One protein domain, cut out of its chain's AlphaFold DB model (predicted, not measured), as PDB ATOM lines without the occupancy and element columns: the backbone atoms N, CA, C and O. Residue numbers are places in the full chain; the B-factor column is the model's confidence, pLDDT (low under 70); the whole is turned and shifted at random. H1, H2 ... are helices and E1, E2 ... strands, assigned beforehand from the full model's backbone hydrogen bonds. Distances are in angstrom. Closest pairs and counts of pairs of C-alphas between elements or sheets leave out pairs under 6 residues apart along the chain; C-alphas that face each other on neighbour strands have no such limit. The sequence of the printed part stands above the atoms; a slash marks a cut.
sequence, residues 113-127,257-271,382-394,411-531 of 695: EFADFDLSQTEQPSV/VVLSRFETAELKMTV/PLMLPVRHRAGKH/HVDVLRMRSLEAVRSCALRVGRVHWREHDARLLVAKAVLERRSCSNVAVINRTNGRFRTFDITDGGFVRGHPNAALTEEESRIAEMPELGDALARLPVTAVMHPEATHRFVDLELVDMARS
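What this domain is: This is residues 113 to 127, 257 to 271, 382 to 394 and 411 to 531 of the 695 residues of an uncharacterized protein of Pseudozyma antarctica (UniProt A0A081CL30). A long, twisted ribbon of a sheet is built along one very long strand, E3, with the long helix H1 packed slantwise over the part near the beginning of E3 and the short helix H2 packed on the same face near its other end. E2 runs beside E3 for much of its length; E1 and E4 share the other side of E3, one after the other, and E7 follows beyond E4. Two small hairpins lie outside this sheet: E8 and E9 by the end of E3 far from H1, and E5 and E6, tied to E4 and E7 through their links. The printed part has 164 residues with three named helices and nine named strands, which follow each other along the chain as E1, E2, H1, E3, E4, E5, E6, E7, H2, E8, E9 and H3; its class is mixed, helices and strands, and the five-stranded sheet is branched, with E1 and E3 parallel and the pairs E2 and E3, E3 and E4, and E4 and E7 antiparallel. The whole is loose, with a radius of gyration of the C-alphas of 21.1 A, and a rod in outline, spanning 77 by 36 by 26 A.

How they stand to each other: E3, residues 441 to 461, has three neighbours in the branched sheet and bends by 57 degrees at residue 444. On one side of it lie E1, residues 113 to 118, beside residues 446 to 451, and E4, residues 467 to 473, beside residues 453 to 460; on the other side lies E2, residues 257 to 271, beside residues 445 to 458. E1 is parallel to E3, with N 115 and O 447 2.9 A apart, within hydrogen-bond range. E2 is antiparallel to E3, with N 264 and O 452 at 2.8 A, and bends by 54 degrees at residue 260. E3 and E4 form a hairpin, with N 457 and O 470 at 2.8 A. E7, residues 492 to 495, is an antiparallel neighbour of E4, with N 471 and O 494 at 2.9 A. H1, residues 411 to 438, is on the sheet at a height of 6.8 A, over E2 and E3 and only just over E1, where 3 of its C-alphas fall; it runs slantwise to the strands, at 45 degrees to E3 on the local plane. The closest C-alphas of H1 and E3 are those of Gly 431 and Leu 442, 5.8 A apart. H2, residues 497 to 503, is on the same face, over E4 at a height of 6.7 A; the closest C-alphas of E4 and H2, those of Arg 468 and Gly 500, are 5.0 A apart. E8, residues 509 to 512, and E9, residues 517 to 520, form a hairpin with N 510 and O 519 at 2.9 A; the closest C-alphas of E3 and E9, those of Ile 460 and Arg 519, are 7.0 A apart. E5, residues 477 to 479, and E6, residues 486 to 488, form a hairpin with N 478 and O 487 at 3.0 A, apart from the branched sheet's strands. H3, residues 528 to 531, is not on that sheet. In H1 and H2 every O i to N i+4 pair is within hydrogen-bond range; H3 is too short for such a pair.

Where its parts are: E1 begins at C-alpha 113 (17.826, -1.938, -48.537) and is 16.7 A long. E2 measures 41.9 A and H1 39.4 A. E3 measures 58.0 A, from C-alpha 441 (11.263, 12.920, -43.457) to C-alpha 461 (47.425, -26.264, -20.677). E4 is 19.9 A long; E5, E6, E7, H2, E8 and E9 are shorter. H3 ends at C-alpha 531 (37.864, -32.733, -38.661).

The domain as a whole: The two C-alphas farthest apart, those of Asp 439 and Pro 514, are 77.0 A apart. Residues 128 to 256, 272 to 381 and 395 to 410 are not printed, and the C-alphas across these cuts are 13.2, 13.2 and 19.7 A apart. Residues 382 to 394 hold no named element, but residues 383 to 384 pair antiparallel with residues 266 to 267 of E2. Of the links that are printed whole, those from E5 to E6 and from E9 to H3 are short and the others tight. The mean pLDDT of the printed part is 74.0; 51 residues are under 70, among them 119 to 127, 385 to 394, 474 to 491 and 522 to 531.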
ATOM      1  N   GLU A 113      16.751  -1.216 -47.862       93.06
ATOM      2  CA  GLU A 113      17.826  -1.938 -48.537       93.06
ATOM      3  C   GLU A 113      18.388  -2.969 -47.551       93.06
ATOM      4  O   GLU A 113      19.203  -2.635 -46.689       93.06
ATOM      5  N   PHE A 114      17.889  -4.204 -47.634       92.38
ATOM      6  CA  PHE A 114      18.264  -5.301 -46.745       92.38
ATOM      7  C   PHE A 114      19.187  -6.298 -47.454       92.38
ATOM      8  O   PHE A 114      18.800  -6.871 -48.473       92.38
ATOM      9  N   ALA A 115      20.370  -6.537 -46.887       89.94
ATOM     10  CA  ALA A 115      21.285  -7.601 -47.296       89.94
ATOM     11  C   ALA A 115      21.411  -8.658 -46.187       89.94
ATOM     12  O   ALA A 115      21.537  -8.313 -45.014       89.94
ATOM     13  N   ASP A 116      21.398  -9.933 -46.575       86.56
ATOM     14  CA  ASP A 116      21.621 -11.097 -45.708       86.56
ATOM     15  C   ASP A 116      22.881 -11.806 -46.214       86.56
ATOM     16  O   ASP A 116      22.915 -12.259 -47.361       86.56
ATOM     17  N   PHE A 117      23.929 -11.839 -45.394       81.62
ATOM     18  CA  PHE A 117      25.196 -12.482 -45.719       81.62
ATOM     19  C   PHE A 117      25.390 -13.715 -44.844       81.62
ATOM     20  O   PHE A 117      25.659 -13.607 -43.647       81.62
ATOM     21  N   ASP A 118      25.301 -14.890 -45.467       74.81
ATOM     22  CA  ASP A 118      25.671 -16.153 -44.837       74.81
ATOM     23  C   ASP A 118      27.182 -16.389 -44.965       74.81
ATOM     24  O   ASP A 118      27.675 -16.926 -45.957       74.81
ATOM     25  N   LEU A 119      27.923 -15.968 -43.945       68.44
ATOM     26  CA  LEU A 119      29.362 -16.194 -43.815       68.44
ATOM     27  C   LEU A 119      29.669 -17.565 -43.179       68.44
ATOM     28  O   LEU A 119      30.831 -17.881 -42.959       68.44
ATOM     29  N   SER A 120      28.658 -18.405 -42.898       59.16
ATOM     30  CA  SER A 120      28.881 -19.789 -42.442       59.16
ATOM     31  C   SER A 120      29.214 -20.768 -43.580       59.16
ATOM     32  O   SER A 120      29.568 -21.912 -43.307       59.16
ATOM     33  N   GLN A 121      29.111 -20.330 -44.844       50.59
ATOM     34  CA  GLN A 121      29.362 -21.153 -46.039       50.59
ATOM     35  C   GLN A 121      30.709 -20.885 -46.732       50.59
ATOM     36  O   GLN A 121      31.092 -21.634 -47.628       50.59
ATOM     37  N   THR A 122      31.434 -19.832 -46.353       47.91
ATOM     38  CA  THR A 122      32.815 -19.626 -46.816       47.91
ATOM     39  C   THR A 122      33.736 -20.650 -46.154       47.91
ATOM     40  O   THR A 122      33.534 -20.956 -44.982       47.91
ATOM     41  N   GLU A 123      34.695 -21.203 -46.908       44.34
ATOM     42  CA  GLU A 123      35.503 -22.367 -46.503       44.34
ATOM     43  C   GLU A 123      36.014 -22.282 -45.057       44.34
ATOM     44  O   GLU A 123      36.562 -21.261 -44.643       44.34
ATOM     45  N   GLN A 124      35.856 -23.374 -44.296       46.69
ATOM     46  CA  GLN A 124      36.327 -23.434 -42.909       46.69
ATOM     47  C   GLN A 124      37.826 -23.087 -42.854       46.69
ATOM     48  O   GLN A 124      38.611 -23.698 -43.590       46.69
ATOM     49  N   PRO A 125      38.250 -22.154 -41.980       47.72
ATOM     50  CA  PRO A 125      39.646 -21.753 -41.897       47.72
ATOM     51  C   PRO A 125      40.527 -22.965 -41.587       47.72
ATOM     52  O   PRO A 125      40.145 -23.830 -40.796       47.72
ATOM     53  N   SER A 126      41.724 -23.013 -42.184       48.53
ATOM     54  CA  SER A 126      42.650 -24.143 -42.034       48.53
ATOM     55  C   SER A 126      42.791 -24.549 -40.568       48.53
ATOM     56  O   SER A 126      43.344 -23.815 -39.748       48.53
ATOM     57  N   VAL A 127      42.293 -25.745 -40.258       51.00
ATOM     58  CA  VAL A 127      42.198 -26.336 -38.916       51.00
ATOM     59  C   VAL A 127      43.509 -26.207 -38.133       51.00
ATOM     60  O   VAL A 127      43.507 -25.859 -36.952       51.00
ATOM     61  N   VAL A 257      39.054 -28.671 -26.627       75.31
ATOM     62  CA  VAL A 257      37.728 -29.276 -26.821       75.31
ATOM     63  C   VAL A 257      36.785 -28.231 -27.403       75.31
ATOM     64  O   VAL A 257      36.688 -27.126 -26.876       75.31
ATOM     65  N   VAL A 258      36.037 -28.580 -28.450       73.69
ATOM     66  CA  VAL A 258      34.905 -27.759 -28.905       73.69
ATOM     67  C   VAL A 258      33.709 -28.057 -28.003       73.69
ATOM     68  O   VAL A 258      33.171 -29.159 -28.048       73.69
ATOM     69  N   LEU A 259      33.299 -27.086 -27.184       71.62
ATOM     70  CA  LEU A 259      32.170 -27.225 -26.260       71.62
ATOM     71  C   LEU A 259      30.831 -27.140 -26.993       71.62
ATOM     72  O   LEU A 259      29.927 -27.937 -26.760       71.62
ATOM     73  N   SER A 260      30.695 -26.168 -27.896       66.88
ATOM     74  CA  SER A 260      29.490 -26.010 -28.706       66.88
ATOM     75  C   SER A 260      29.785 -25.328 -30.038       66.88
ATOM     76  O   SER A 260      30.781 -24.618 -30.193       66.88
ATOM     77  N   ARG A 261      28.890 -25.539 -31.006       66.44
ATOM     78  CA  ARG A 261      28.806 -24.750 -32.237       66.44
ATOM     79  C   ARG A 261      27.463 -24.038 -32.279       66.44
ATOM     80  O   ARG A 261      26.410 -24.642 -32.052       66.44
ATOM     81  N   PHE A 262      27.501 -22.745 -32.554       69.00
ATOM     82  CA  PHE A 262      26.334 -21.884 -32.653       69.00
ATOM     83  C   PHE A 262      26.486 -20.934 -33.839       69.00
ATOM     84  O   PHE A 262      27.586 -20.660 -34.306       69.00
ATOM     85  N   GLU A 263      25.368 -20.481 -34.394       73.38
ATOM     86  CA  GLU A 263      25.406 -19.355 -35.326       73.38
ATOM     87  C   GLU A 263      25.609 -18.064 -34.506       73.38
ATOM     88  O   GLU A 263      25.350 -18.032 -33.306       73.38
ATOM     89  N   THR A 264      26.062 -16.985 -35.127       76.06
ATOM     90  CA  THR A 264      26.024 -15.628 -34.570       76.06
ATOM     91  C   THR A 264      25.445 -14.708 -35.628       76.06
ATOM     92  O   THR A 264      25.787 -14.832 -36.802       76.06
ATOM     93  N   ALA A 265      24.519 -13.836 -35.237       80.56
ATOM     94  CA  ALA A 265      23.779 -12.979 -36.155       80.56
ATOM     95  C   ALA A 265      23.938 -11.514 -35.728       80.56
ATOM     96  O   ALA A 265      23.405 -11.100 -34.700       80.56
ATOM     97  N   GLU A 266      24.695 -10.750 -36.513       85.62
ATOM     98  CA  GLU A 266      25.057  -9.355 -36.262       85.62
ATOM     99  C   GLU A 266      24.301  -8.448 -37.249       85.62
ATOM    100  O   GLU A 266      24.533  -8.492 -38.459       85.62
ATOM    101  N   LEU A 267      23.377  -7.623 -36.749       88.62
ATOM    102  CA  LEU A 267      22.578  -6.702 -37.561       88.62
ATOM    103  C   LEU A 267      23.152  -5.280 -37.507       88.62
ATOM    104  O   LEU A 267      22.975  -4.552 -36.529       88.62
ATOM    105  N   LYS A 268      23.787  -4.852 -38.599       92.38
ATOM    106  CA  LYS A 268      24.282  -3.483 -38.805       92.38
ATOM    107  C   LYS A 268      23.211  -2.676 -39.529       92.38
ATOM    108  O   LYS A 268      22.756  -3.076 -40.598       92.38
ATOM    109  N   MET A 269      22.802  -1.529 -38.988       94.31
ATOM    110  CA  MET A 269      21.746  -0.712 -39.603       94.31
ATOM    111  C   MET A 269      22.059   0.784 -39.615       94.31
ATOM    112  O   MET A 269      22.704   1.331 -38.721       94.31
ATOM    113  N   THR A 270      21.583   1.454 -40.660       95.19
ATOM    114  CA  THR A 270      21.723   2.893 -40.877       95.19
ATOM    115  C   THR A 270      20.418   3.462 -41.420       95.19
ATOM    116  O   THR A 270      19.929   3.016 -42.458       95.19
ATOM    117  N   VAL A 271      19.864   4.472 -40.753       96.44
ATOM    118  CA  VAL A 271      18.641   5.164 -41.185       96.44
ATOM    119  C   VAL A 271      19.010   6.515 -41.789       96.44
ATOM    120  O   VAL A 271      19.749   7.288 -41.178       96.44
ATOM    121  N   PRO A 382      26.152  -2.418 -33.941       82.00
ATOM    122  CA  PRO A 382      25.680  -3.715 -34.398       82.00
ATOM    123  C   PRO A 382      24.840  -4.399 -33.320       82.00
ATOM    124  O   PRO A 382      25.250  -4.489 -32.162       82.00
ATOM    125  N   LEU A 383      23.652  -4.864 -33.698       78.56
ATOM    126  CA  LEU A 383      22.732  -5.528 -32.785       78.56
ATOM    127  C   LEU A 383      22.881  -7.043 -32.931       78.56
ATOM    128  O   LEU A 383      22.579  -7.599 -33.987       78.56
ATOM    129  N   MET A 384      23.339  -7.698 -31.866       77.06
ATOM    130  CA  MET A 384      23.370  -9.158 -31.784       77.06
ATOM    131  C   MET A 384      21.939  -9.682 -31.643       77.06
ATOM    132  O   MET A 384      21.208  -9.274 -30.739       77.06
ATOM    133  N   LEU A 385      21.526 -10.562 -32.551       64.12
ATOM    134  CA  LEU A 385      20.205 -11.189 -32.517       64.12
ATOM    135  C   LEU A 385      20.248 -12.502 -31.716       64.12
ATOM    136  O   LEU A 385      21.280 -13.174 -31.732       64.12
ATOM    137  N   PRO A 386      19.150 -12.907 -31.043       54.97
ATOM    138  CA  PRO A 386      19.093 -14.174 -30.316       54.97
ATOM    139  C   PRO A 386      19.347 -15.349 -31.259       54.97
ATOM    140  O   PRO A 386      18.675 -15.465 -32.286       54.97
ATOM    141  N   VAL A 387      20.299 -16.222 -30.918       54.25
ATOM    142  CA  VAL A 387      20.766 -17.261 -31.841       54.25
ATOM    143  C   VAL A 387      20.440 -18.667 -31.376       54.25
ATOM    144  O   VAL A 387      20.452 -18.968 -30.187       54.25
ATOM    145  N   ARG A 388      20.207 -19.559 -32.339       51.53
ATOM    146  CA  ARG A 388      20.083 -20.998 -32.103       51.53
ATOM    147  C   ARG A 388      21.433 -21.703 -32.189       51.53
ATOM    148  O   ARG A 388      22.201 -21.500 -33.131       51.53
ATOM    149  N   HIS A 389      21.672 -22.621 -31.257       48.59
ATOM    150  CA  HIS A 389      22.810 -23.536 -31.312       48.59
ATOM    151  C   HIS A 389      22.670 -24.503 -32.502       48.59
ATOM    152  O   HIS A 389      21.779 -25.357 -32.526       48.59
ATOM    153  N   ARG A 390      23.569 -24.387 -33.488       48.62
ATOM    154  CA  ARG A 390      23.693 -25.291 -34.644       48.62
ATOM    155  C   ARG A 390      24.616 -26.480 -34.304       48.62
ATOM    156  O   ARG A 390      25.667 -26.639 -34.909       48.62
ATOM    157  N   ALA A 391      24.182 -27.304 -33.348       39.53
ATOM    158  CA  ALA A 391      24.725 -28.629 -33.008       39.53
ATOM    159  C   ALA A 391      26.249 -28.751 -32.719       39.53
ATOM    160  O   ALA A 391      27.080 -28.901 -33.611       39.53
ATOM    161  N   GLY A 392      26.582 -28.866 -31.429       32.19
ATOM    162  CA  GLY A 392      27.564 -29.849 -30.938       32.19
ATOM    163  C   GLY A 392      26.815 -31.041 -30.316       32.19
ATOM    164  O   GLY A 392      25.587 -30.987 -30.231       32.19
ATOM    165  N   LYS A 393      27.515 -32.113 -29.907       38.09
ATOM    166  CA  LYS A 393      26.899 -33.339 -29.345       38.09
ATOM    167  C   LYS A 393      25.847 -33.050 -28.265       38.09
ATOM    168  O   LYS A 393      25.991 -32.110 -27.490       38.09
ATOM    169  N   HIS A 394      24.811 -33.893 -28.224       41.16
ATOM    170  CA  HIS A 394      23.702 -33.835 -27.268       41.16
ATOM    171  C   HIS A 394      24.192 -33.716 -25.810       41.16
ATOM    172  O   HIS A 394      24.481 -34.711 -25.154       41.16
ATOM    173  N   HIS A 411      14.719 -20.974 -39.576       72.62
ATOM    174  CA  HIS A 411      15.482 -20.099 -38.673       72.62
ATOM    175  C   HIS A 411      15.864 -18.765 -39.341       72.62
ATOM    176  O   HIS A 411      15.795 -17.714 -38.705       72.62
ATOM    177  N   VAL A 412      16.227 -18.817 -40.627       76.75
ATOM    178  CA  VAL A 412      16.648 -17.651 -41.412       76.75
ATOM    179  C   VAL A 412      15.471 -16.699 -41.633       76.75
ATOM    180  O   VAL A 412      15.630 -15.494 -41.460       76.75
ATOM    181  N   ASP A 413      14.273 -17.220 -41.911       79.81
ATOM    182  CA  ASP A 413      13.066 -16.398 -42.081       79.81
ATOM    183  C   ASP A 413      12.699 -15.660 -40.789       79.81
ATOM    184  O   ASP A 413      12.397 -14.465 -40.820       79.81
ATOM    185  N   VAL A 414      12.797 -16.339 -39.640       77.31
ATOM    186  CA  VAL A 414      12.558 -15.726 -38.323       77.31
ATOM    187  C   VAL A 414      13.595 -14.637 -38.026       77.31
ATOM    188  O   VAL A 414      13.212 -13.531 -37.643       77.31
ATOM    189  N   LEU A 415      14.891 -14.895 -38.250       79.44
ATOM    190  CA  LEU A 415      15.946 -13.883 -38.088       79.44
ATOM    191  C   LEU A 415      15.727 -12.676 -39.009       79.44
ATOM    192  O   LEU A 415      15.859 -11.530 -38.574       79.44
ATOM    193  N   ARG A 416      15.349 -12.913 -40.268       85.81
ATOM    194  CA  ARG A 416      15.067 -11.867 -41.257       85.81
ATOM    195  C   ARG A 416      13.851 -11.026 -40.868       85.81
ATOM    196  O   ARG A 416      13.925  -9.799 -40.922       85.81
ATOM    197  N   MET A 417      12.768 -11.658 -40.417       85.00
ATOM    198  CA  MET A 417      11.581 -10.971 -39.897       85.00
ATOM    199  C   MET A 417      11.924 -10.090 -38.693       85.00
ATOM    200  O   MET A 417      11.668  -8.885 -38.732       85.00
ATOM    201  N   ARG A 418      12.600 -10.643 -37.674       84.50
ATOM    202  CA  ARG A 418      13.046  -9.877 -36.496       84.50
ATOM    203  C   ARG A 418      14.001  -8.740 -36.856       84.50
ATOM    204  O   ARG A 418      13.901  -7.654 -36.289       84.50
ATOM    205  N   SER A 419      14.874  -8.942 -37.843       88.69
ATOM    206  CA  SER A 419      15.765  -7.888 -38.343       88.69
ATOM    207  C   SER A 419      14.990  -6.727 -38.968       88.69
ATOM    208  O   SER A 419      15.265  -5.565 -38.669       88.69
ATOM    209  N   LEU A 420      13.990  -7.016 -39.805       92.00
ATOM    210  CA  LEU A 420      13.149  -5.993 -40.433       92.00
ATOM    211  C   LEU A 420      12.253  -5.269 -39.415       92.00
ATOM    212  O   LEU A 420      12.042  -4.061 -39.540       92.00
ATOM    213  N   GLU A 421      11.760  -5.965 -38.389       90.44
ATOM    214  CA  GLU A 421      11.057  -5.361 -37.247       90.44
ATOM    215  C   GLU A 421      11.966  -4.400 -36.467       90.44
ATOM    216  O   GLU A 421      11.584  -3.249 -36.231       90.44
ATOM    217  N   ALA A 422      13.191  -4.823 -36.135       89.81
ATOM    218  CA  ALA A 422      14.179  -3.988 -35.454       89.81
ATOM    219  C   ALA A 422      14.535  -2.737 -36.277       89.81
ATOM    220  O   ALA A 422      14.532  -1.627 -35.745       89.81
ATOM    221  N   VAL A 423      14.751  -2.887 -37.590       94.25
ATOM    222  CA  VAL A 423      15.012  -1.766 -38.510       94.25
ATOM    223  C   VAL A 423      13.837  -0.784 -38.549       94.25
ATOM    224  O   VAL A 423      14.057   0.422 -38.443       94.25
ATOM    225  N   ARG A 424      12.588  -1.266 -38.641       94.50
ATOM    226  CA  ARG A 424      11.387  -0.407 -38.614       94.50
ATOM    227  C   ARG A 424      11.222   0.315 -37.276       94.50
ATOM    228  O   ARG A 424      10.928   1.509 -37.269       94.50
ATOM    229  N   SER A 425      11.464  -0.366 -36.157       91.81
ATOM    230  CA  SER A 425      11.440   0.229 -34.813       91.81
ATOM    231  C   SER A 425      12.500   1.330 -34.654       91.81
ATOM    232  O   SER A 425      12.207   2.443 -34.210       91.81
ATOM    233  N   CYS A 426      13.731   1.079 -35.110       93.81
ATOM    234  CA  CYS A 426      14.796   2.080 -35.140       93.81
ATOM    235  C   CYS A 426      14.464   3.262 -36.061       93.81
ATOM    236  O   CYS A 426      14.629   4.411 -35.650       93.81
ATOM    237  N   ALA A 427      13.926   3.009 -37.257       95.75
ATOM    238  CA  ALA A 427      13.496   4.056 -38.178       95.75
ATOM    239  C   ALA A 427      12.358   4.919 -37.608       95.75
ATOM    240  O   ALA A 427      12.393   6.135 -37.766       95.75
ATOM    241  N   LEU A 428      11.399   4.334 -36.880       94.38
ATOM    242  CA  LEU A 428      10.350   5.089 -36.187       94.38
ATOM    243  C   LEU A 428      10.940   6.039 -35.133       94.38
ATOM    244  O   LEU A 428      10.550   7.206 -35.074       94.38
ATOM    245  N   ARG A 429      11.912   5.574 -34.334       93.81
ATOM    246  CA  ARG A 429      12.603   6.414 -33.336       93.81
ATOM    247  C   ARG A 429      13.374   7.564 -33.992       93.81
ATOM    248  O   ARG A 429      13.174   8.711 -33.604       93.81
ATOM    249  N   VAL A 430      14.182   7.279 -35.018       95.31
ATOM    250  CA  VAL A 430      14.940   8.303 -35.769       95.31
ATOM    251  C   VAL A 430      14.002   9.299 -36.445       95.31
ATOM    252  O   VAL A 430      14.213  10.502 -36.344       95.31
ATOM    253  N   GLY A 431      12.930   8.812 -37.075       93.88
ATOM    254  CA  GLY A 431      11.920   9.645 -37.719       93.88
ATOM    255  C   GLY A 431      11.271  10.630 -36.749       93.88
ATOM    256  O   GLY A 431      11.175  11.808 -37.071       93.88
ATOM    257  N   ARG A 432      10.903  10.193 -35.533       93.38
ATOM    258  CA  ARG A 432      10.348  11.080 -34.490       93.38
ATOM    259  C   ARG A 432      11.324  12.193 -34.090       93.38
ATOM    260  O   ARG A 432      10.902  13.337 -33.944       93.38
ATOM    261  N   VAL A 433      12.602  11.858 -33.898       94.00
ATOM    262  CA  VAL A 433      13.642  12.809 -33.466       94.00
ATOM    263  C   VAL A 433      13.971  13.798 -34.586       94.00
ATOM    264  O   VAL A 433      13.813  15.003 -34.409       94.00
ATOM    265  N   HIS A 434      14.327  13.305 -35.773       94.31
ATOM    266  CA  HIS A 434      14.728  14.154 -36.896       94.31
ATOM    267  C   HIS A 434      13.575  14.993 -37.473       94.31
ATOM    268  O   HIS A 434      13.823  16.088 -37.974       94.31
ATOM    269  N   TRP A 435      12.323  14.532 -37.381       92.00
ATOM    270  CA  TRP A 435      11.157  15.369 -37.680       92.00
ATOM    271  C   TRP A 435      11.081  16.557 -36.715       92.00
ATOM    272  O   TRP A 435      11.054  17.706 -37.149       92.00
ATOM    273  N   ARG A 436      11.125  16.288 -35.402       92.12
ATOM    274  CA  ARG A 436      11.022  17.312 -34.351       92.12
ATOM    275  C   ARG A 436      12.152  18.343 -34.409       92.12
ATOM    276  O   ARG A 436      11.907  19.521 -34.178       92.12
ATOM    277  N   GLU A 437      13.378  17.902 -34.668       92.75
ATOM    278  CA  GLU A 437      14.565  18.763 -34.621       92.75
ATOM    279  C   GLU A 437      14.846  19.485 -35.944       92.75
ATOM    280  O   GLU A 437      15.498  20.533 -35.950       92.75
ATOM    281  N   HIS A 438      14.428  18.908 -37.078       91.19
ATOM    282  CA  HIS A 438      14.933  19.297 -38.399       91.19
ATOM    283  C   HIS A 438      13.892  19.288 -39.530       91.19
ATOM    284  O   HIS A 438      14.307  19.427 -40.679       91.19
ATOM    285  N   ASP A 439      12.598  19.077 -39.252       90.31
ATOM    286  CA  ASP A 439      11.535  18.900 -40.268       90.31
ATOM    287  C   ASP A 439      11.899  17.843 -41.337       90.31
ATOM    288  O   ASP A 439      11.575  17.937 -42.524       90.31
ATOM    289  N   ALA A 440      12.668  16.828 -40.927       92.75
ATOM    290  CA  ALA A 440      13.199  15.820 -41.831       92.75
ATOM    291  C   ALA A 440      12.271  14.602 -41.923       92.75
ATOM    292  O   ALA A 440      11.780  14.081 -40.920       92.75
ATOM    293  N   ARG A 441      12.078  14.101 -43.144       92.38
ATOM    294  CA  ARG A 441      11.263  12.920 -43.457       92.38
ATOM    295  C   ARG A 441      12.147  11.683 -43.607       92.38
ATOM    296  O   ARG A 441      13.302  11.783 -44.013       92.38
ATOM    297  N   LEU A 442      11.617  10.504 -43.293       94.12
ATOM    298  CA  LEU A 442      12.318   9.237 -43.529       94.12
ATOM    299  C   LEU A 442      12.496   8.990 -45.034       94.12
ATOM    300  O   LEU A 442      11.538   9.125 -45.790       94.12
ATOM    301  N   LEU A 443      13.710   8.612 -45.450       93.69
ATOM    302  CA  LEU A 443      14.056   8.382 -46.857       93.69
ATOM    303  C   LEU A 443      14.274   6.894 -47.165       93.69
ATOM    304  O   LEU A 443      13.629   6.332 -48.049       93.69
ATOM    305  N   VAL A 444      15.217   6.266 -46.461       94.62
ATOM    306  CA  VAL A 444      15.626   4.870 -46.675       94.62
ATOM    307  C   VAL A 444      16.322   4.344 -45.420       94.62
ATOM    308  O   VAL A 444      17.039   5.086 -44.746       94.62
ATOM    309  N   ALA A 445      16.146   3.062 -45.110       95.81
ATOM    310  CA  ALA A 445      17.017   2.353 -44.176       95.81
ATOM    311  C   ALA A 445      17.910   1.378 -44.951       95.81
ATOM    312  O   ALA A 445      17.425   0.638 -45.803       95.81
ATOM    313  N   LYS A 446      19.208   1.364 -44.647       95.00
ATOM    314  CA  LYS A 446      20.150   0.345 -45.121       95.00
ATOM    315  C   LYS A 446      20.459  -0.586 -43.954       95.00
ATOM    316  O   LYS A 446      20.816  -0.109 -42.876       95.00
ATOM    317  N   ALA A 447      20.293  -1.885 -44.149       94.31
ATOM    318  CA  ALA A 447      20.478  -2.891 -43.115       94.31
ATOM    319  C   ALA A 447      21.217  -4.107 -43.675       94.31
ATOM    320  O   ALA A 447      20.910  -4.592 -44.762       94.31
ATOM    321  N   VAL A 448      22.195  -4.585 -42.917       92.06
ATOM    322  CA  VAL A 448      23.039  -5.723 -43.259       92.06
ATOM    323  C   VAL A 448      22.994  -6.698 -42.093       92.06
ATOM    324  O   VAL A 448      23.399  -6.353 -40.984       92.06
ATOM    325  N   LEU A 449      22.478  -7.894 -42.349       88.94
ATOM    326  CA  LEU A 449      22.503  -9.020 -41.430       88.94
ATOM    327  C   LEU A 449      23.692  -9.915 -41.801       88.94
ATOM    328  O   LEU A 449      23.683 -10.548 -42.853       88.94
ATOM    329  N   GLU A 450      24.712  -9.960 -40.949       85.94
ATOM    330  CA  GLU A 450      25.845 -10.881 -41.080       85.94
ATOM    331  C   GLU A 450      25.612 -12.102 -40.191       85.94
ATOM    332  O   GLU A 450      25.471 -11.972 -38.974       85.94
ATOM    333  N   ARG A 451      25.577 -13.294 -40.792       80.50
ATOM    334  CA  ARG A 451      25.419 -14.570 -40.084       80.50
ATOM    335  C   ARG A 451      26.716 -15.363 -40.172       80.50
ATOM    336  O   ARG A 451      27.162 -15.690 -41.267       80.50
ATOM    337  N   ARG A 452      27.340 -15.651 -39.031       76.38
ATOM    338  CA  ARG A 452      28.644 -16.325 -38.915       76.38
ATOM    339  C   ARG A 452      28.501 -17.624 -38.133       76.38
ATOM    340  O   ARG A 452      27.664 -17.728 -37.240       76.38
ATOM    341  N   SER A 453      29.335 -18.610 -38.440       72.94
ATOM    342  CA  SER A 453      29.528 -19.770 -37.566       72.94
ATOM    343  C   SER A 453      30.442 -19.368 -36.403       72.94
ATOM    344  O   SER A 453      31.432 -18.665 -36.613       72.94
ATOM    345  N   CYS A 454      30.088 -19.768 -35.183       74.19
ATOM    346  CA  CYS A 454      30.896 -19.593 -33.985       74.19
ATOM    347  C   CYS A 454      31.101 -20.942 -33.283       74.19
ATOM    348  O   CYS A 454      30.149 -21.680 -33.018       74.19
ATOM    349  N   SER A 455      32.355 -21.265 -32.975       75.06
ATOM    350  CA  SER A 455      32.724 -22.413 -32.146       75.06
ATOM    351  C   SER A 455      33.188 -21.918 -30.783       75.06
ATOM    352  O   SER A 455      34.170 -21.183 -30.707       75.06
ATOM    353  N   ASN A 456      32.531 -22.358 -29.710       75.69
ATOM    354  CA  ASN A 456      33.055 -22.169 -28.363       75.69
ATOM    355  C   ASN A 456      34.063 -23.287 -28.065       75.69
ATOM    356  O   ASN A 456      33.731 -24.473 -28.181       75.69
ATOM    357  N   VAL A 457      35.296 -22.923 -27.716       79.31
ATOM    358  CA  VAL A 457      36.412 -23.856 -27.529       79.31
ATOM    359  C   VAL A 457      37.026 -23.692 -26.147       79.31
ATOM    360  O   VAL A 457      37.564 -22.639 -25.807       79.31
ATOM    361  N   ALA A 458      37.001 -24.774 -25.374       83.25
ATOM    362  CA  ALA A 458      37.778 -24.927 -24.157       83.25
ATOM    363  C   ALA A 458      39.232 -25.282 -24.483       83.25
ATOM    364  O   ALA A 458      39.516 -26.096 -25.364       83.25
ATOM    365  N   VAL A 459      40.157 -24.696 -23.731       86.38
ATOM    366  CA  VAL A 459      41.600 -24.908 -23.852       86.38
ATOM    367  C   VAL A 459      42.167 -25.153 -22.465       86.38
ATOM    368  O   VAL A 459      41.964 -24.340 -21.564       86.38
ATOM    369  N   ILE A 460      42.910 -26.245 -22.299       86.88
ATOM    370  CA  ILE A 460      43.671 -26.521 -21.081       86.88
ATOM    371  C   ILE A 460      45.148 -26.678 -21.420       86.88
ATOM    372  O   ILE A 460      45.533 -27.376 -22.361       86.88
ATOM    373  N   ASN A 461      45.995 -26.020 -20.638       86.31
ATOM    374  CA  ASN A 461      47.425 -26.264 -20.677       86.31
ATOM    375  C   ASN A 461      47.761 -27.480 -19.796       86.31
ATOM    376  O   ASN A 461      47.581 -27.458 -18.578       86.31
ATOM    377  N   ARG A 462      48.293 -28.530 -20.422       83.88
ATOM    378  CA  ARG A 462      48.608 -29.826 -19.808       83.88
ATOM    379  C   ARG A 462      49.672 -29.742 -18.715       83.88
ATOM    380  O   ARG A 462      49.700 -30.620 -17.858       83.88
ATOM    381  N   THR A 463      50.542 -28.728 -18.737       82.25
ATOM    382  CA  THR A 463      51.683 -28.610 -17.810       82.25
ATOM    383  C   THR A 463      51.396 -27.769 -16.570       82.25
ATOM    384  O   THR A 463      52.133 -27.879 -15.595       82.25
ATOM    385  N   ASN A 464      50.356 -26.928 -16.584       82.25
ATOM    386  CA  ASN A 464      50.006 -26.065 -15.445       82.25
ATOM    387  C   ASN A 464      48.505 -26.028 -15.101       82.25
ATOM    388  O   ASN A 464      48.102 -25.257 -14.233       82.25
ATOM    389  N   GLY A 465      47.676 -26.801 -15.806       78.12
ATOM    390  CA  GLY A 465      46.241 -26.927 -15.549       78.12
ATOM    391  C   GLY A 465      45.407 -25.700 -15.889       78.12
ATOM    392  O   GLY A 465      44.208 -25.698 -15.627       78.12
ATOM    393  N   ARG A 466      45.999 -24.647 -16.470       82.81
ATOM    394  CA  ARG A 466      45.273 -23.407 -16.744       82.81
ATOM    395  C   ARG A 466      44.225 -23.633 -17.831       82.81
ATOM    396  O   ARG A 466      44.565 -23.817 -19.000       82.81
ATOM    397  N   PHE A 467      42.968 -23.573 -17.410       83.75
ATOM    398  CA  PHE A 467      41.775 -23.625 -18.242       83.75
ATOM    399  C   PHE A 467      41.392 -22.229 -18.758       83.75
ATOM    400  O   PHE A 467      41.577 -21.228 -18.062       83.75
ATOM    401  N   ARG A 468      40.874 -22.166 -19.987       85.75
ATOM    402  CA  ARG A 468      40.278 -20.984 -20.631       85.75
ATOM    403  C   ARG A 468      39.190 -21.427 -21.608       85.75
ATOM    404  O   ARG A 468      39.238 -22.553 -22.102       85.75
ATOM    405  N   THR A 469      38.278 -20.528 -21.960       83.62
ATOM    406  CA  THR A 469      37.345 -20.720 -23.080       83.62
ATOM    407  C   THR A 469      37.407 -19.548 -24.050       83.62
ATOM    408  O   THR A 469      37.680 -18.415 -23.651       83.62
ATOM    409  N   PHE A 470      37.181 -19.832 -25.329       83.00
ATOM    410  CA  PHE A 470      37.212 -18.851 -26.406       83.00
ATOM    411  C   PHE A 470      36.005 -19.018 -27.322       83.00
ATOM    412  O   PHE A 470      35.725 -20.133 -27.762       83.00
ATOM    413  N   ASP A 471      35.354 -17.912 -27.667       79.56
ATOM    414  CA  ASP A 471      34.445 -17.857 -28.807       79.56
ATOM    415  C   ASP A 471      35.250 -17.563 -30.073       79.56
ATOM    416  O   ASP A 471      36.023 -16.603 -30.148       79.56
ATOM    417  N   ILE A 472      35.083 -18.429 -31.066       76.56
ATOM    418  CA  ILE A 472      35.802 -18.387 -32.333       76.56
ATOM    419  C   ILE A 472      34.781 -18.213 -33.443       76.56
ATOM    420  O   ILE A 472      34.144 -19.184 -33.851       76.56
ATOM    421  N   THR A 473      34.646 -16.994 -33.958       75.06
ATOM    422  CA  THR A 473      33.869 -16.778 -35.181       75.06
ATOM    423  C   THR A 473      34.725 -17.157 -36.379       75.06
ATOM    424  O   THR A 473      35.846 -16.651 -36.517       75.06
ATOM    425  N   ASP A 474      34.200 -18.015 -37.250       66.88
ATOM    426  CA  ASP A 474      34.904 -18.424 -38.461       66.88
ATOM    427  C   ASP A 474      35.259 -17.198 -39.320       66.88
ATOM    428  O   ASP A 474      34.474 -16.255 -39.478       66.88
ATOM    429  N   GLY A 475      36.491 -17.204 -39.838       56.66
ATOM    430  CA  GLY A 475      36.962 -16.174 -40.761       56.66
ATOM    431  C   GLY A 475      36.344 -16.436 -42.123       56.66
ATOM    432  O   GLY A 475      36.557 -17.510 -42.679       56.66
ATOM    433  N   GLY A 476      35.544 -15.497 -42.620       53.47
ATOM    434  CA  GLY A 476      34.844 -15.642 -43.890       53.47
ATOM    435  C   GLY A 476      35.443 -14.770 -44.982       53.47
ATOM    436  O   GLY A 476      36.065 -13.743 -44.714       53.47
ATOM    437  N   PHE A 477      35.196 -15.129 -46.239       51.16
ATOM    438  CA  PHE A 477      35.437 -14.208 -47.345       51.16
ATOM    439  C   PHE A 477      34.287 -13.210 -47.425       51.16
ATOM    440  O   PHE A 477      33.196 -13.529 -47.906       51.16
ATOM    441  N   VAL A 478      34.532 -11.974 -46.996       51.66
ATOM    442  CA  VAL A 478      33.584 -10.888 -47.239       51.66
ATOM    443  C   VAL A 478      33.664 -10.545 -48.722       51.66
ATOM    444  O   VAL A 478      34.668 -10.022 -49.215       51.66
ATOM    445  N   ARG A 479      32.588 -10.832 -49.457       46.75
ATOM    446  CA  ARG A 479      32.406 -10.269 -50.793       46.75
ATOM    447  C   ARG A 479      32.202  -8.769 -50.617       46.75
ATOM    448  O   ARG A 479      31.186  -8.344 -50.072       46.75
ATOM    449  N   GLY A 480      33.183  -7.978 -51.050       51.75
ATOM    450  CA  GLY A 480      33.055  -6.526 -51.071       51.75
ATOM    451  C   GLY A 480      31.948  -6.058 -52.028       51.75
ATOM    452  O   GLY A 480      31.136  -6.842 -52.524       51.75
ATOM    453  N   HIS A 481      31.935  -4.755 -52.334       46.47
ATOM    454  CA  HIS A 481      31.101  -4.197 -53.410       46.47
ATOM    455  C   HIS A 481      31.152  -5.071 -54.685       46.47
ATOM    456  O   HIS A 481      32.169  -5.716 -54.917       46.47
ATOM    457  N   PRO A 482      30.129  -5.060 -55.562       47.44
ATOM    458  CA  PRO A 482      30.013  -6.005 -56.686       47.44
ATOM    459  C   PRO A 482      31.202  -6.082 -57.673       47.44
ATOM    460  O   PRO A 482      31.250  -7.033 -58.447       47.44
ATOM    461  N   ASN A 483      32.164  -5.149 -57.610       47.16
ATOM    462  CA  ASN A 483      33.416  -5.139 -58.383       47.16
ATOM    463  C   ASN A 483      34.702  -5.200 -57.515       47.16
ATOM    464  O   ASN A 483      35.793  -4.948 -58.023       47.16
ATOM    465  N   ALA A 484      34.601  -5.463 -56.211       47.16
ATOM    466  CA  ALA A 484      35.736  -5.600 -55.298       47.16
ATOM    467  C   ALA A 484      36.104  -7.079 -55.114       47.16
ATOM    468  O   ALA A 484      35.227  -7.945 -55.070       47.16
ATOM    469  N   ALA A 485      37.403  -7.363 -54.989       46.06
ATOM    470  CA  ALA A 485      37.890  -8.706 -54.691       46.06
ATOM    471  C   ALA A 485      37.337  -9.217 -53.347       46.06
ATOM    472  O   ALA A 485      37.019  -8.429 -52.455       46.06
ATOM    473  N   LEU A 486      37.238 -10.542 -53.211       49.56
ATOM    474  CA  LEU A 486      36.947 -11.188 -51.932       49.56
ATOM    475  C   LEU A 486      38.072 -10.846 -50.952       49.56
ATOM    476  O   LEU A 486      39.225 -11.203 -51.185       49.56
ATOM    477  N   THR A 487      37.739 -10.147 -49.871       48.91
ATOM    478  CA  THR A 487      38.666  -9.907 -48.765       48.91
ATOM    479  C   THR A 487      38.475 -11.010 -47.736       48.91
ATOM    480  O   THR A 487      37.380 -11.150 -47.185       48.91
ATOM    481  N   GLU A 488      39.524 -11.791 -47.497       53.78
ATOM    482  CA  GLU A 488      39.584 -12.749 -46.395       53.78
ATOM    483  C   GLU A 488      39.516 -11.977 -45.070       53.78
ATOM    484  O   GLU A 488      40.342 -11.101 -44.812       53.78
ATOM    485  N   GLU A 489      38.499 -12.249 -44.254       58.38
ATOM    486  CA  GLU A 489      38.400 -11.702 -42.906       58.38
ATOM    487  C   GLU A 489      39.039 -12.679 -41.916       58.38
ATOM    488  O   GLU A 489      38.678 -13.859 -41.865       58.38
ATOM    489  N   GLU A 490      39.979 -12.194 -41.107       59.56
ATOM    490  CA  GLU A 490      40.617 -13.019 -40.085       59.56
ATOM    491  C   GLU A 490      39.590 -13.556 -39.073       59.56
ATOM    492  O   GLU A 490      38.688 -12.852 -38.614       59.56
ATOM    493  N   SER A 491      39.741 -14.830 -38.704       64.69
ATOM    494  CA  SER A 491      38.898 -15.489 -37.703       64.69
ATOM    495  C   SER A 491      39.047 -14.782 -36.355       64.69
ATOM    496  O   SER A 491      40.127 -14.815 -35.761       64.69
ATOM    497  N   ARG A 492      37.975 -14.149 -35.868       72.56
ATOM    498  CA  ARG A 492      37.989 -13.442 -34.582       72.56
ATOM    499  C   ARG A 492      37.963 -14.469 -33.446       72.56
ATOM    500  O   ARG A 492      37.124 -15.368 -33.450       72.56
ATOM    501  N   ILE A 493      38.879 -14.323 -32.491       77.38
ATOM    502  CA  ILE A 493      38.984 -15.153 -31.285       77.38
ATOM    503  C   ILE A 493      38.802 -14.225 -30.082       77.38
ATOM    504  O   ILE A 493      39.596 -13.303 -29.903       77.38
ATOM    505  N   ALA A 494      37.773 -14.461 -29.274       81.69
ATOM    506  CA  ALA A 494      37.488 -13.707 -28.055       81.69
ATOM    507  C   ALA A 494      37.567 -14.638 -26.838       81.69
ATOM    508  O   ALA A 494      36.933 -15.689 -26.831       81.69
ATOM    509  N   GLU A 495      38.345 -14.284 -25.809       82.19
ATOM    510  CA  GLU A 495      38.344 -15.033 -24.542       82.19
ATOM    511  C   GLU A 495      37.023 -14.784 -23.796       82.19
ATOM    512  O   GLU A 495      36.602 -13.637 -23.646       82.19
ATOM    513  N   MET A 496      36.390 -15.856 -23.312       81.12
ATOM    514  CA  MET A 496      35.136 -15.828 -22.554       81.12
ATOM    515  C   MET A 496      35.411 -16.171 -21.080       81.12
ATOM    516  O   MET A 496      35.162 -17.297 -20.645       81.12
ATOM    517  N   PRO A 497      35.957 -15.234 -20.278       78.75
ATOM    518  CA  PRO A 497      36.425 -15.534 -18.925       78.75
ATOM    519  C   PRO A 497      35.308 -16.036 -18.004       78.75
ATOM    520  O   PRO A 497      35.560 -16.912 -17.191       78.75
ATOM    521  N   GLU A 498      34.074 -15.555 -18.170       76.31
ATOM    522  CA  GLU A 498      32.919 -15.952 -17.352       76.31
ATOM    523  C   GLU A 498      32.572 -17.440 -17.517       76.31
ATOM    524  O   GLU A 498      32.412 -18.160 -16.532       76.31
ATOM    525  N   LEU A 499      32.539 -17.932 -18.762       76.31
ATOM    526  CA  LEU A 499      32.370 -19.357 -19.053       76.31
ATOM    527  C   LEU A 499      33.601 -20.163 -18.604       76.31
ATOM    528  O   LEU A 499      33.468 -21.286 -18.118       76.31
ATOM    529  N   GLY A 500      34.793 -19.564 -18.720       79.31
ATOM    530  CA  GLY A 500      36.045 -20.068 -18.156       79.31
ATOM    531  C   GLY A 500      35.927 -20.383 -16.660       79.31
ATOM    532  O   GLY A 500      36.121 -21.520 -16.234       79.31
ATOM    533  N   ASP A 501      35.553 -19.380 -15.874       77.81
ATOM    534  CA  ASP A 501      35.445 -19.445 -14.416       77.81
ATOM    535  C   ASP A 501      34.238 -20.271 -13.938       77.81
ATOM    536  O   ASP A 501      34.246 -20.765 -12.807       77.81
ATOM    537  N   ALA A 502      33.202 -20.436 -14.770       75.00
ATOM    538  CA  ALA A 502      32.070 -21.319 -14.496       75.00
ATOM    539  C   ALA A 502      32.448 -22.798 -14.682       75.00
ATOM    540  O   ALA A 502      32.264 -23.604 -13.770       75.00
ATOM    541  N   LEU A 503      33.025 -23.158 -15.833       75.75
ATOM    542  CA  LEU A 503      33.403 -24.543 -16.132       75.75
ATOM    543  C   LEU A 503      34.597 -25.019 -15.296       75.75
ATOM    544  O   LEU A 503      34.634 -26.188 -14.929       75.75
ATOM    545  N   ALA A 504      35.518 -24.131 -14.903       75.94
ATOM    546  CA  ALA A 504      36.625 -24.468 -14.001       75.94
ATOM    547  C   ALA A 504      36.180 -24.932 -12.595       75.94
ATOM    548  O   ALA A 504      36.989 -25.483 -11.852       75.94
ATOM    549  N   ARG A 505      34.911 -24.713 -12.216       77.44
ATOM    550  CA  ARG A 505      34.315 -25.211 -10.958       77.44
ATOM    551  C   ARG A 505      33.741 -26.622 -11.084       77.44
ATOM    552  O   ARG A 505      33.413 -27.231 -10.070       77.44
ATOM    553  N   LEU A 506      33.578 -27.121 -12.307       75.25
ATOM    554  CA  LEU A 506      33.086 -28.463 -12.594       75.25
ATOM    555  C   LEU A 506      34.266 -29.447 -12.683       75.25
ATOM    556  O   LEU A 506      35.375 -29.037 -13.034       75.25
ATOM    557  N   PRO A 507      34.059 -30.756 -12.449       73.88
ATOM    558  CA  PRO A 507      35.106 -31.782 -12.551       73.88
ATOM    559  C   PRO A 507      35.531 -32.103 -14.003       73.88
ATOM    560  O   PRO A 507      35.979 -33.204 -14.298       73.88
ATOM    561  N   VAL A 508      35.437 -31.134 -14.919       72.50
ATOM    562  CA  VAL A 508      35.729 -31.290 -16.357       72.50
ATOM    563  C   VAL A 508      37.226 -31.364 -16.688       72.50
ATOM    564  O   VAL A 508      37.614 -31.494 -17.851       72.50
ATOM    565  N   THR A 509      38.098 -31.275 -15.682       78.12
ATOM    566  CA  THR A 509      39.551 -31.431 -15.829       78.12
ATOM    567  C   THR A 509      40.114 -32.287 -14.701       78.12
ATOM    568  O   THR A 509      39.744 -32.085 -13.544       78.12
ATOM    569  N   ALA A 510      41.051 -33.183 -15.009       80.56
ATOM    570  CA  ALA A 510      41.742 -34.003 -14.015       80.56
ATOM    571  C   ALA A 510      43.251 -34.077 -14.274       80.56
ATOM    572  O   ALA A 510      43.727 -33.880 -15.396       80.56
ATOM    573  N   VAL A 511      44.005 -34.398 -13.221       82.06
ATOM    574  CA  VAL A 511      45.442 -34.690 -13.295       82.06
ATOM    575  C   VAL A 511      45.629 -36.179 -13.577       82.06
ATOM    576  O   VAL A 511      45.178 -37.028 -12.810       82.06
ATOM    577  N   MET A 512      46.307 -36.503 -14.674       78.81
ATOM    578  CA  MET A 512      46.623 -37.873 -15.069       78.81
ATOM    579  C   MET A 512      48.016 -38.271 -14.577       78.81
ATOM    580  O   MET A 512      49.031 -37.687 -14.966       78.81
ATOM    581  N   HIS A 513      48.060 -39.300 -13.734       73.62
ATOM    582  CA  HIS A 513      49.291 -39.943 -13.277       73.62
ATOM    583  C   HIS A 513      49.714 -41.074 -14.238       73.62
ATOM    584  O   HIS A 513      48.850 -41.676 -14.876       73.62
ATOM    585  N   PRO A 514      51.022 -41.378 -14.370       68.00
ATOM    586  CA  PRO A 514      52.144 -40.872 -13.565       68.00
ATOM    587  C   PRO A 514      52.686 -39.499 -13.997       68.00
ATOM    588  O   PRO A 514      53.408 -38.873 -13.232       68.00
ATOM    589  N   GLU A 515      52.330 -39.012 -15.189       72.19
ATOM    590  CA  GLU A 515      52.961 -37.844 -15.834       72.19
ATOM    591  C   GLU A 515      52.590 -36.479 -15.217       72.19
ATOM    592  O   GLU A 515      53.143 -35.461 -15.625       72.19
ATOM    593  N   ALA A 516      51.637 -36.448 -14.278       76.94
ATOM    594  CA  ALA A 516      51.049 -35.237 -13.697       76.94
ATOM    595  C   ALA A 516      50.509 -34.247 -14.754       76.94
ATOM    596  O   ALA A 516      50.518 -33.034 -14.547       76.94
ATOM    597  N   THR A 517      50.025 -34.759 -15.894       80.50
ATOM    598  CA  THR A 517      49.477 -33.913 -16.965       80.50
ATOM    599  C   THR A 517      47.999 -33.635 -16.741       80.50
ATOM    600  O   THR A 517      47.211 -34.548 -16.498       80.50
ATOM    601  N   HIS A 518      47.603 -32.372 -16.852       82.69
ATOM    602  CA  HIS A 518      46.198 -31.985 -16.807       82.69
ATOM    603  C   HIS A 518      45.524 -32.314 -18.141       82.69
ATOM    604  O   HIS A 518      46.048 -31.960 -19.198       82.69
ATOM    605  N   ARG A 519      44.363 -32.970 -18.103       83.12
ATOM    606  CA  ARG A 519      43.545 -33.278 -19.285       83.12
ATOM    607  C   ARG A 519      42.071 -33.015 -19.010       83.12
ATOM    608  O   ARG A 519      41.651 -32.945 -17.855       83.12
ATOM    609  N   PHE A 520      41.297 -32.905 -20.080       79.31
ATOM    610  CA  PHE A 520      39.842 -32.894 -20.008       79.31
ATOM    611  C   PHE A 520      39.284 -34.263 -19.598       79.31
ATOM    612  O   PHE A 520      39.790 -35.298 -20.034       79.31
ATOM    613  N   VAL A 521      38.241 -34.238 -18.770       74.12
ATOM    614  CA  VAL A 521      37.431 -35.389 -18.342       74.12
ATOM    615  C   VAL A 521      35.964 -35.008 -18.535       74.12
ATOM    616  O   VAL A 521      35.627 -33.829 -18.459       74.12
ATOM    617  N   ASP A 522      35.120 -35.972 -18.902       65.12
ATOM    618  CA  ASP A 522      33.692 -35.798 -19.236       65.12
ATOM    619  C   ASP A 522      33.380 -34.774 -20.355       65.12
ATOM    620  O   ASP A 522      32.225 -34.503 -20.684       65.12
ATOM    621  N   LEU A 523      34.422 -34.265 -21.015       64.69
ATOM    622  CA  LEU A 523      34.385 -33.444 -22.217       64.69
ATOM    623  C   LEU A 523      35.099 -34.186 -23.350       64.69
ATOM    624  O   LEU A 523      36.267 -34.560 -23.230       64.69
ATOM    625  N   GLU A 524      34.411 -34.389 -24.474       59.22
ATOM    626  CA  GLU A 524      34.989 -35.111 -25.606       59.22
ATOM    627  C   GLU A 524      36.061 -34.295 -26.338       59.22
ATOM    628  O   GLU A 524      35.790 -33.255 -26.936       59.22
ATOM    629  N   LEU A 525      37.285 -34.825 -26.363       56.97
ATOM    630  CA  LEU A 525      38.396 -34.304 -27.157       56.97
ATOM    631  C   LEU A 525      38.101 -34.417 -28.659       56.97
ATOM    632  O   LEU A 525      38.321 -35.456 -29.286       56.97
ATOM    633  N   VAL A 526      37.641 -33.315 -29.251       54.06
ATOM    634  CA  VAL A 526      37.524 -33.170 -30.704       54.06
ATOM    635  C   VAL A 526      38.929 -33.055 -31.296       54.06
ATOM    636  O   VAL A 526      39.538 -31.984 -31.277       54.06
ATOM    637  N   ASP A 527      39.446 -34.158 -31.847       46.41
ATOM    638  CA  ASP A 527      40.685 -34.133 -32.626       46.41
ATOM    639  C   ASP A 527      40.473 -33.328 -33.913       46.41
ATOM    640  O   ASP A 527      40.046 -33.834 -34.955       46.41
ATOM    641  N   MET A 528      40.809 -32.044 -33.820       43.44
ATOM    642  CA  MET A 528      40.765 -31.095 -34.919       43.44
ATOM    643  C   MET A 528      41.493 -31.642 -36.161       43.44
ATOM    644  O   MET A 528      40.976 -31.492 -37.266       43.44
ATOM    645  N   ALA A 529      42.604 -32.383 -36.023       37.88
ATOM    646  CA  ALA A 529      43.338 -32.935 -37.169       37.88
ATOM    647  C   ALA A 529      42.529 -33.961 -37.993       37.88
ATOM    648  O   ALA A 529      42.820 -34.164 -39.175       37.88
ATOM    649  N   ARG A 530      41.484 -34.567 -37.410       37.94
ATOM    650  CA  ARG A 530      40.544 -35.483 -38.082       37.94
ATOM    651  C   ARG A 530      39.267 -34.798 -38.590       37.94
ATOM    652  O   ARG A 530      38.460 -35.439 -39.258       37.94
ATOM    653  N   SER A 531      39.098 -33.491 -38.372       39.19
ATOM    654  CA  SER A 531      37.864 -32.733 -38.661       39.19
ATOM    655  C   SER A 531      37.477 -32.607 -40.150       39.19
ATOM    656  O   SER A 531      36.470 -31.968 -40.455       39.19
TER     657      SER A 531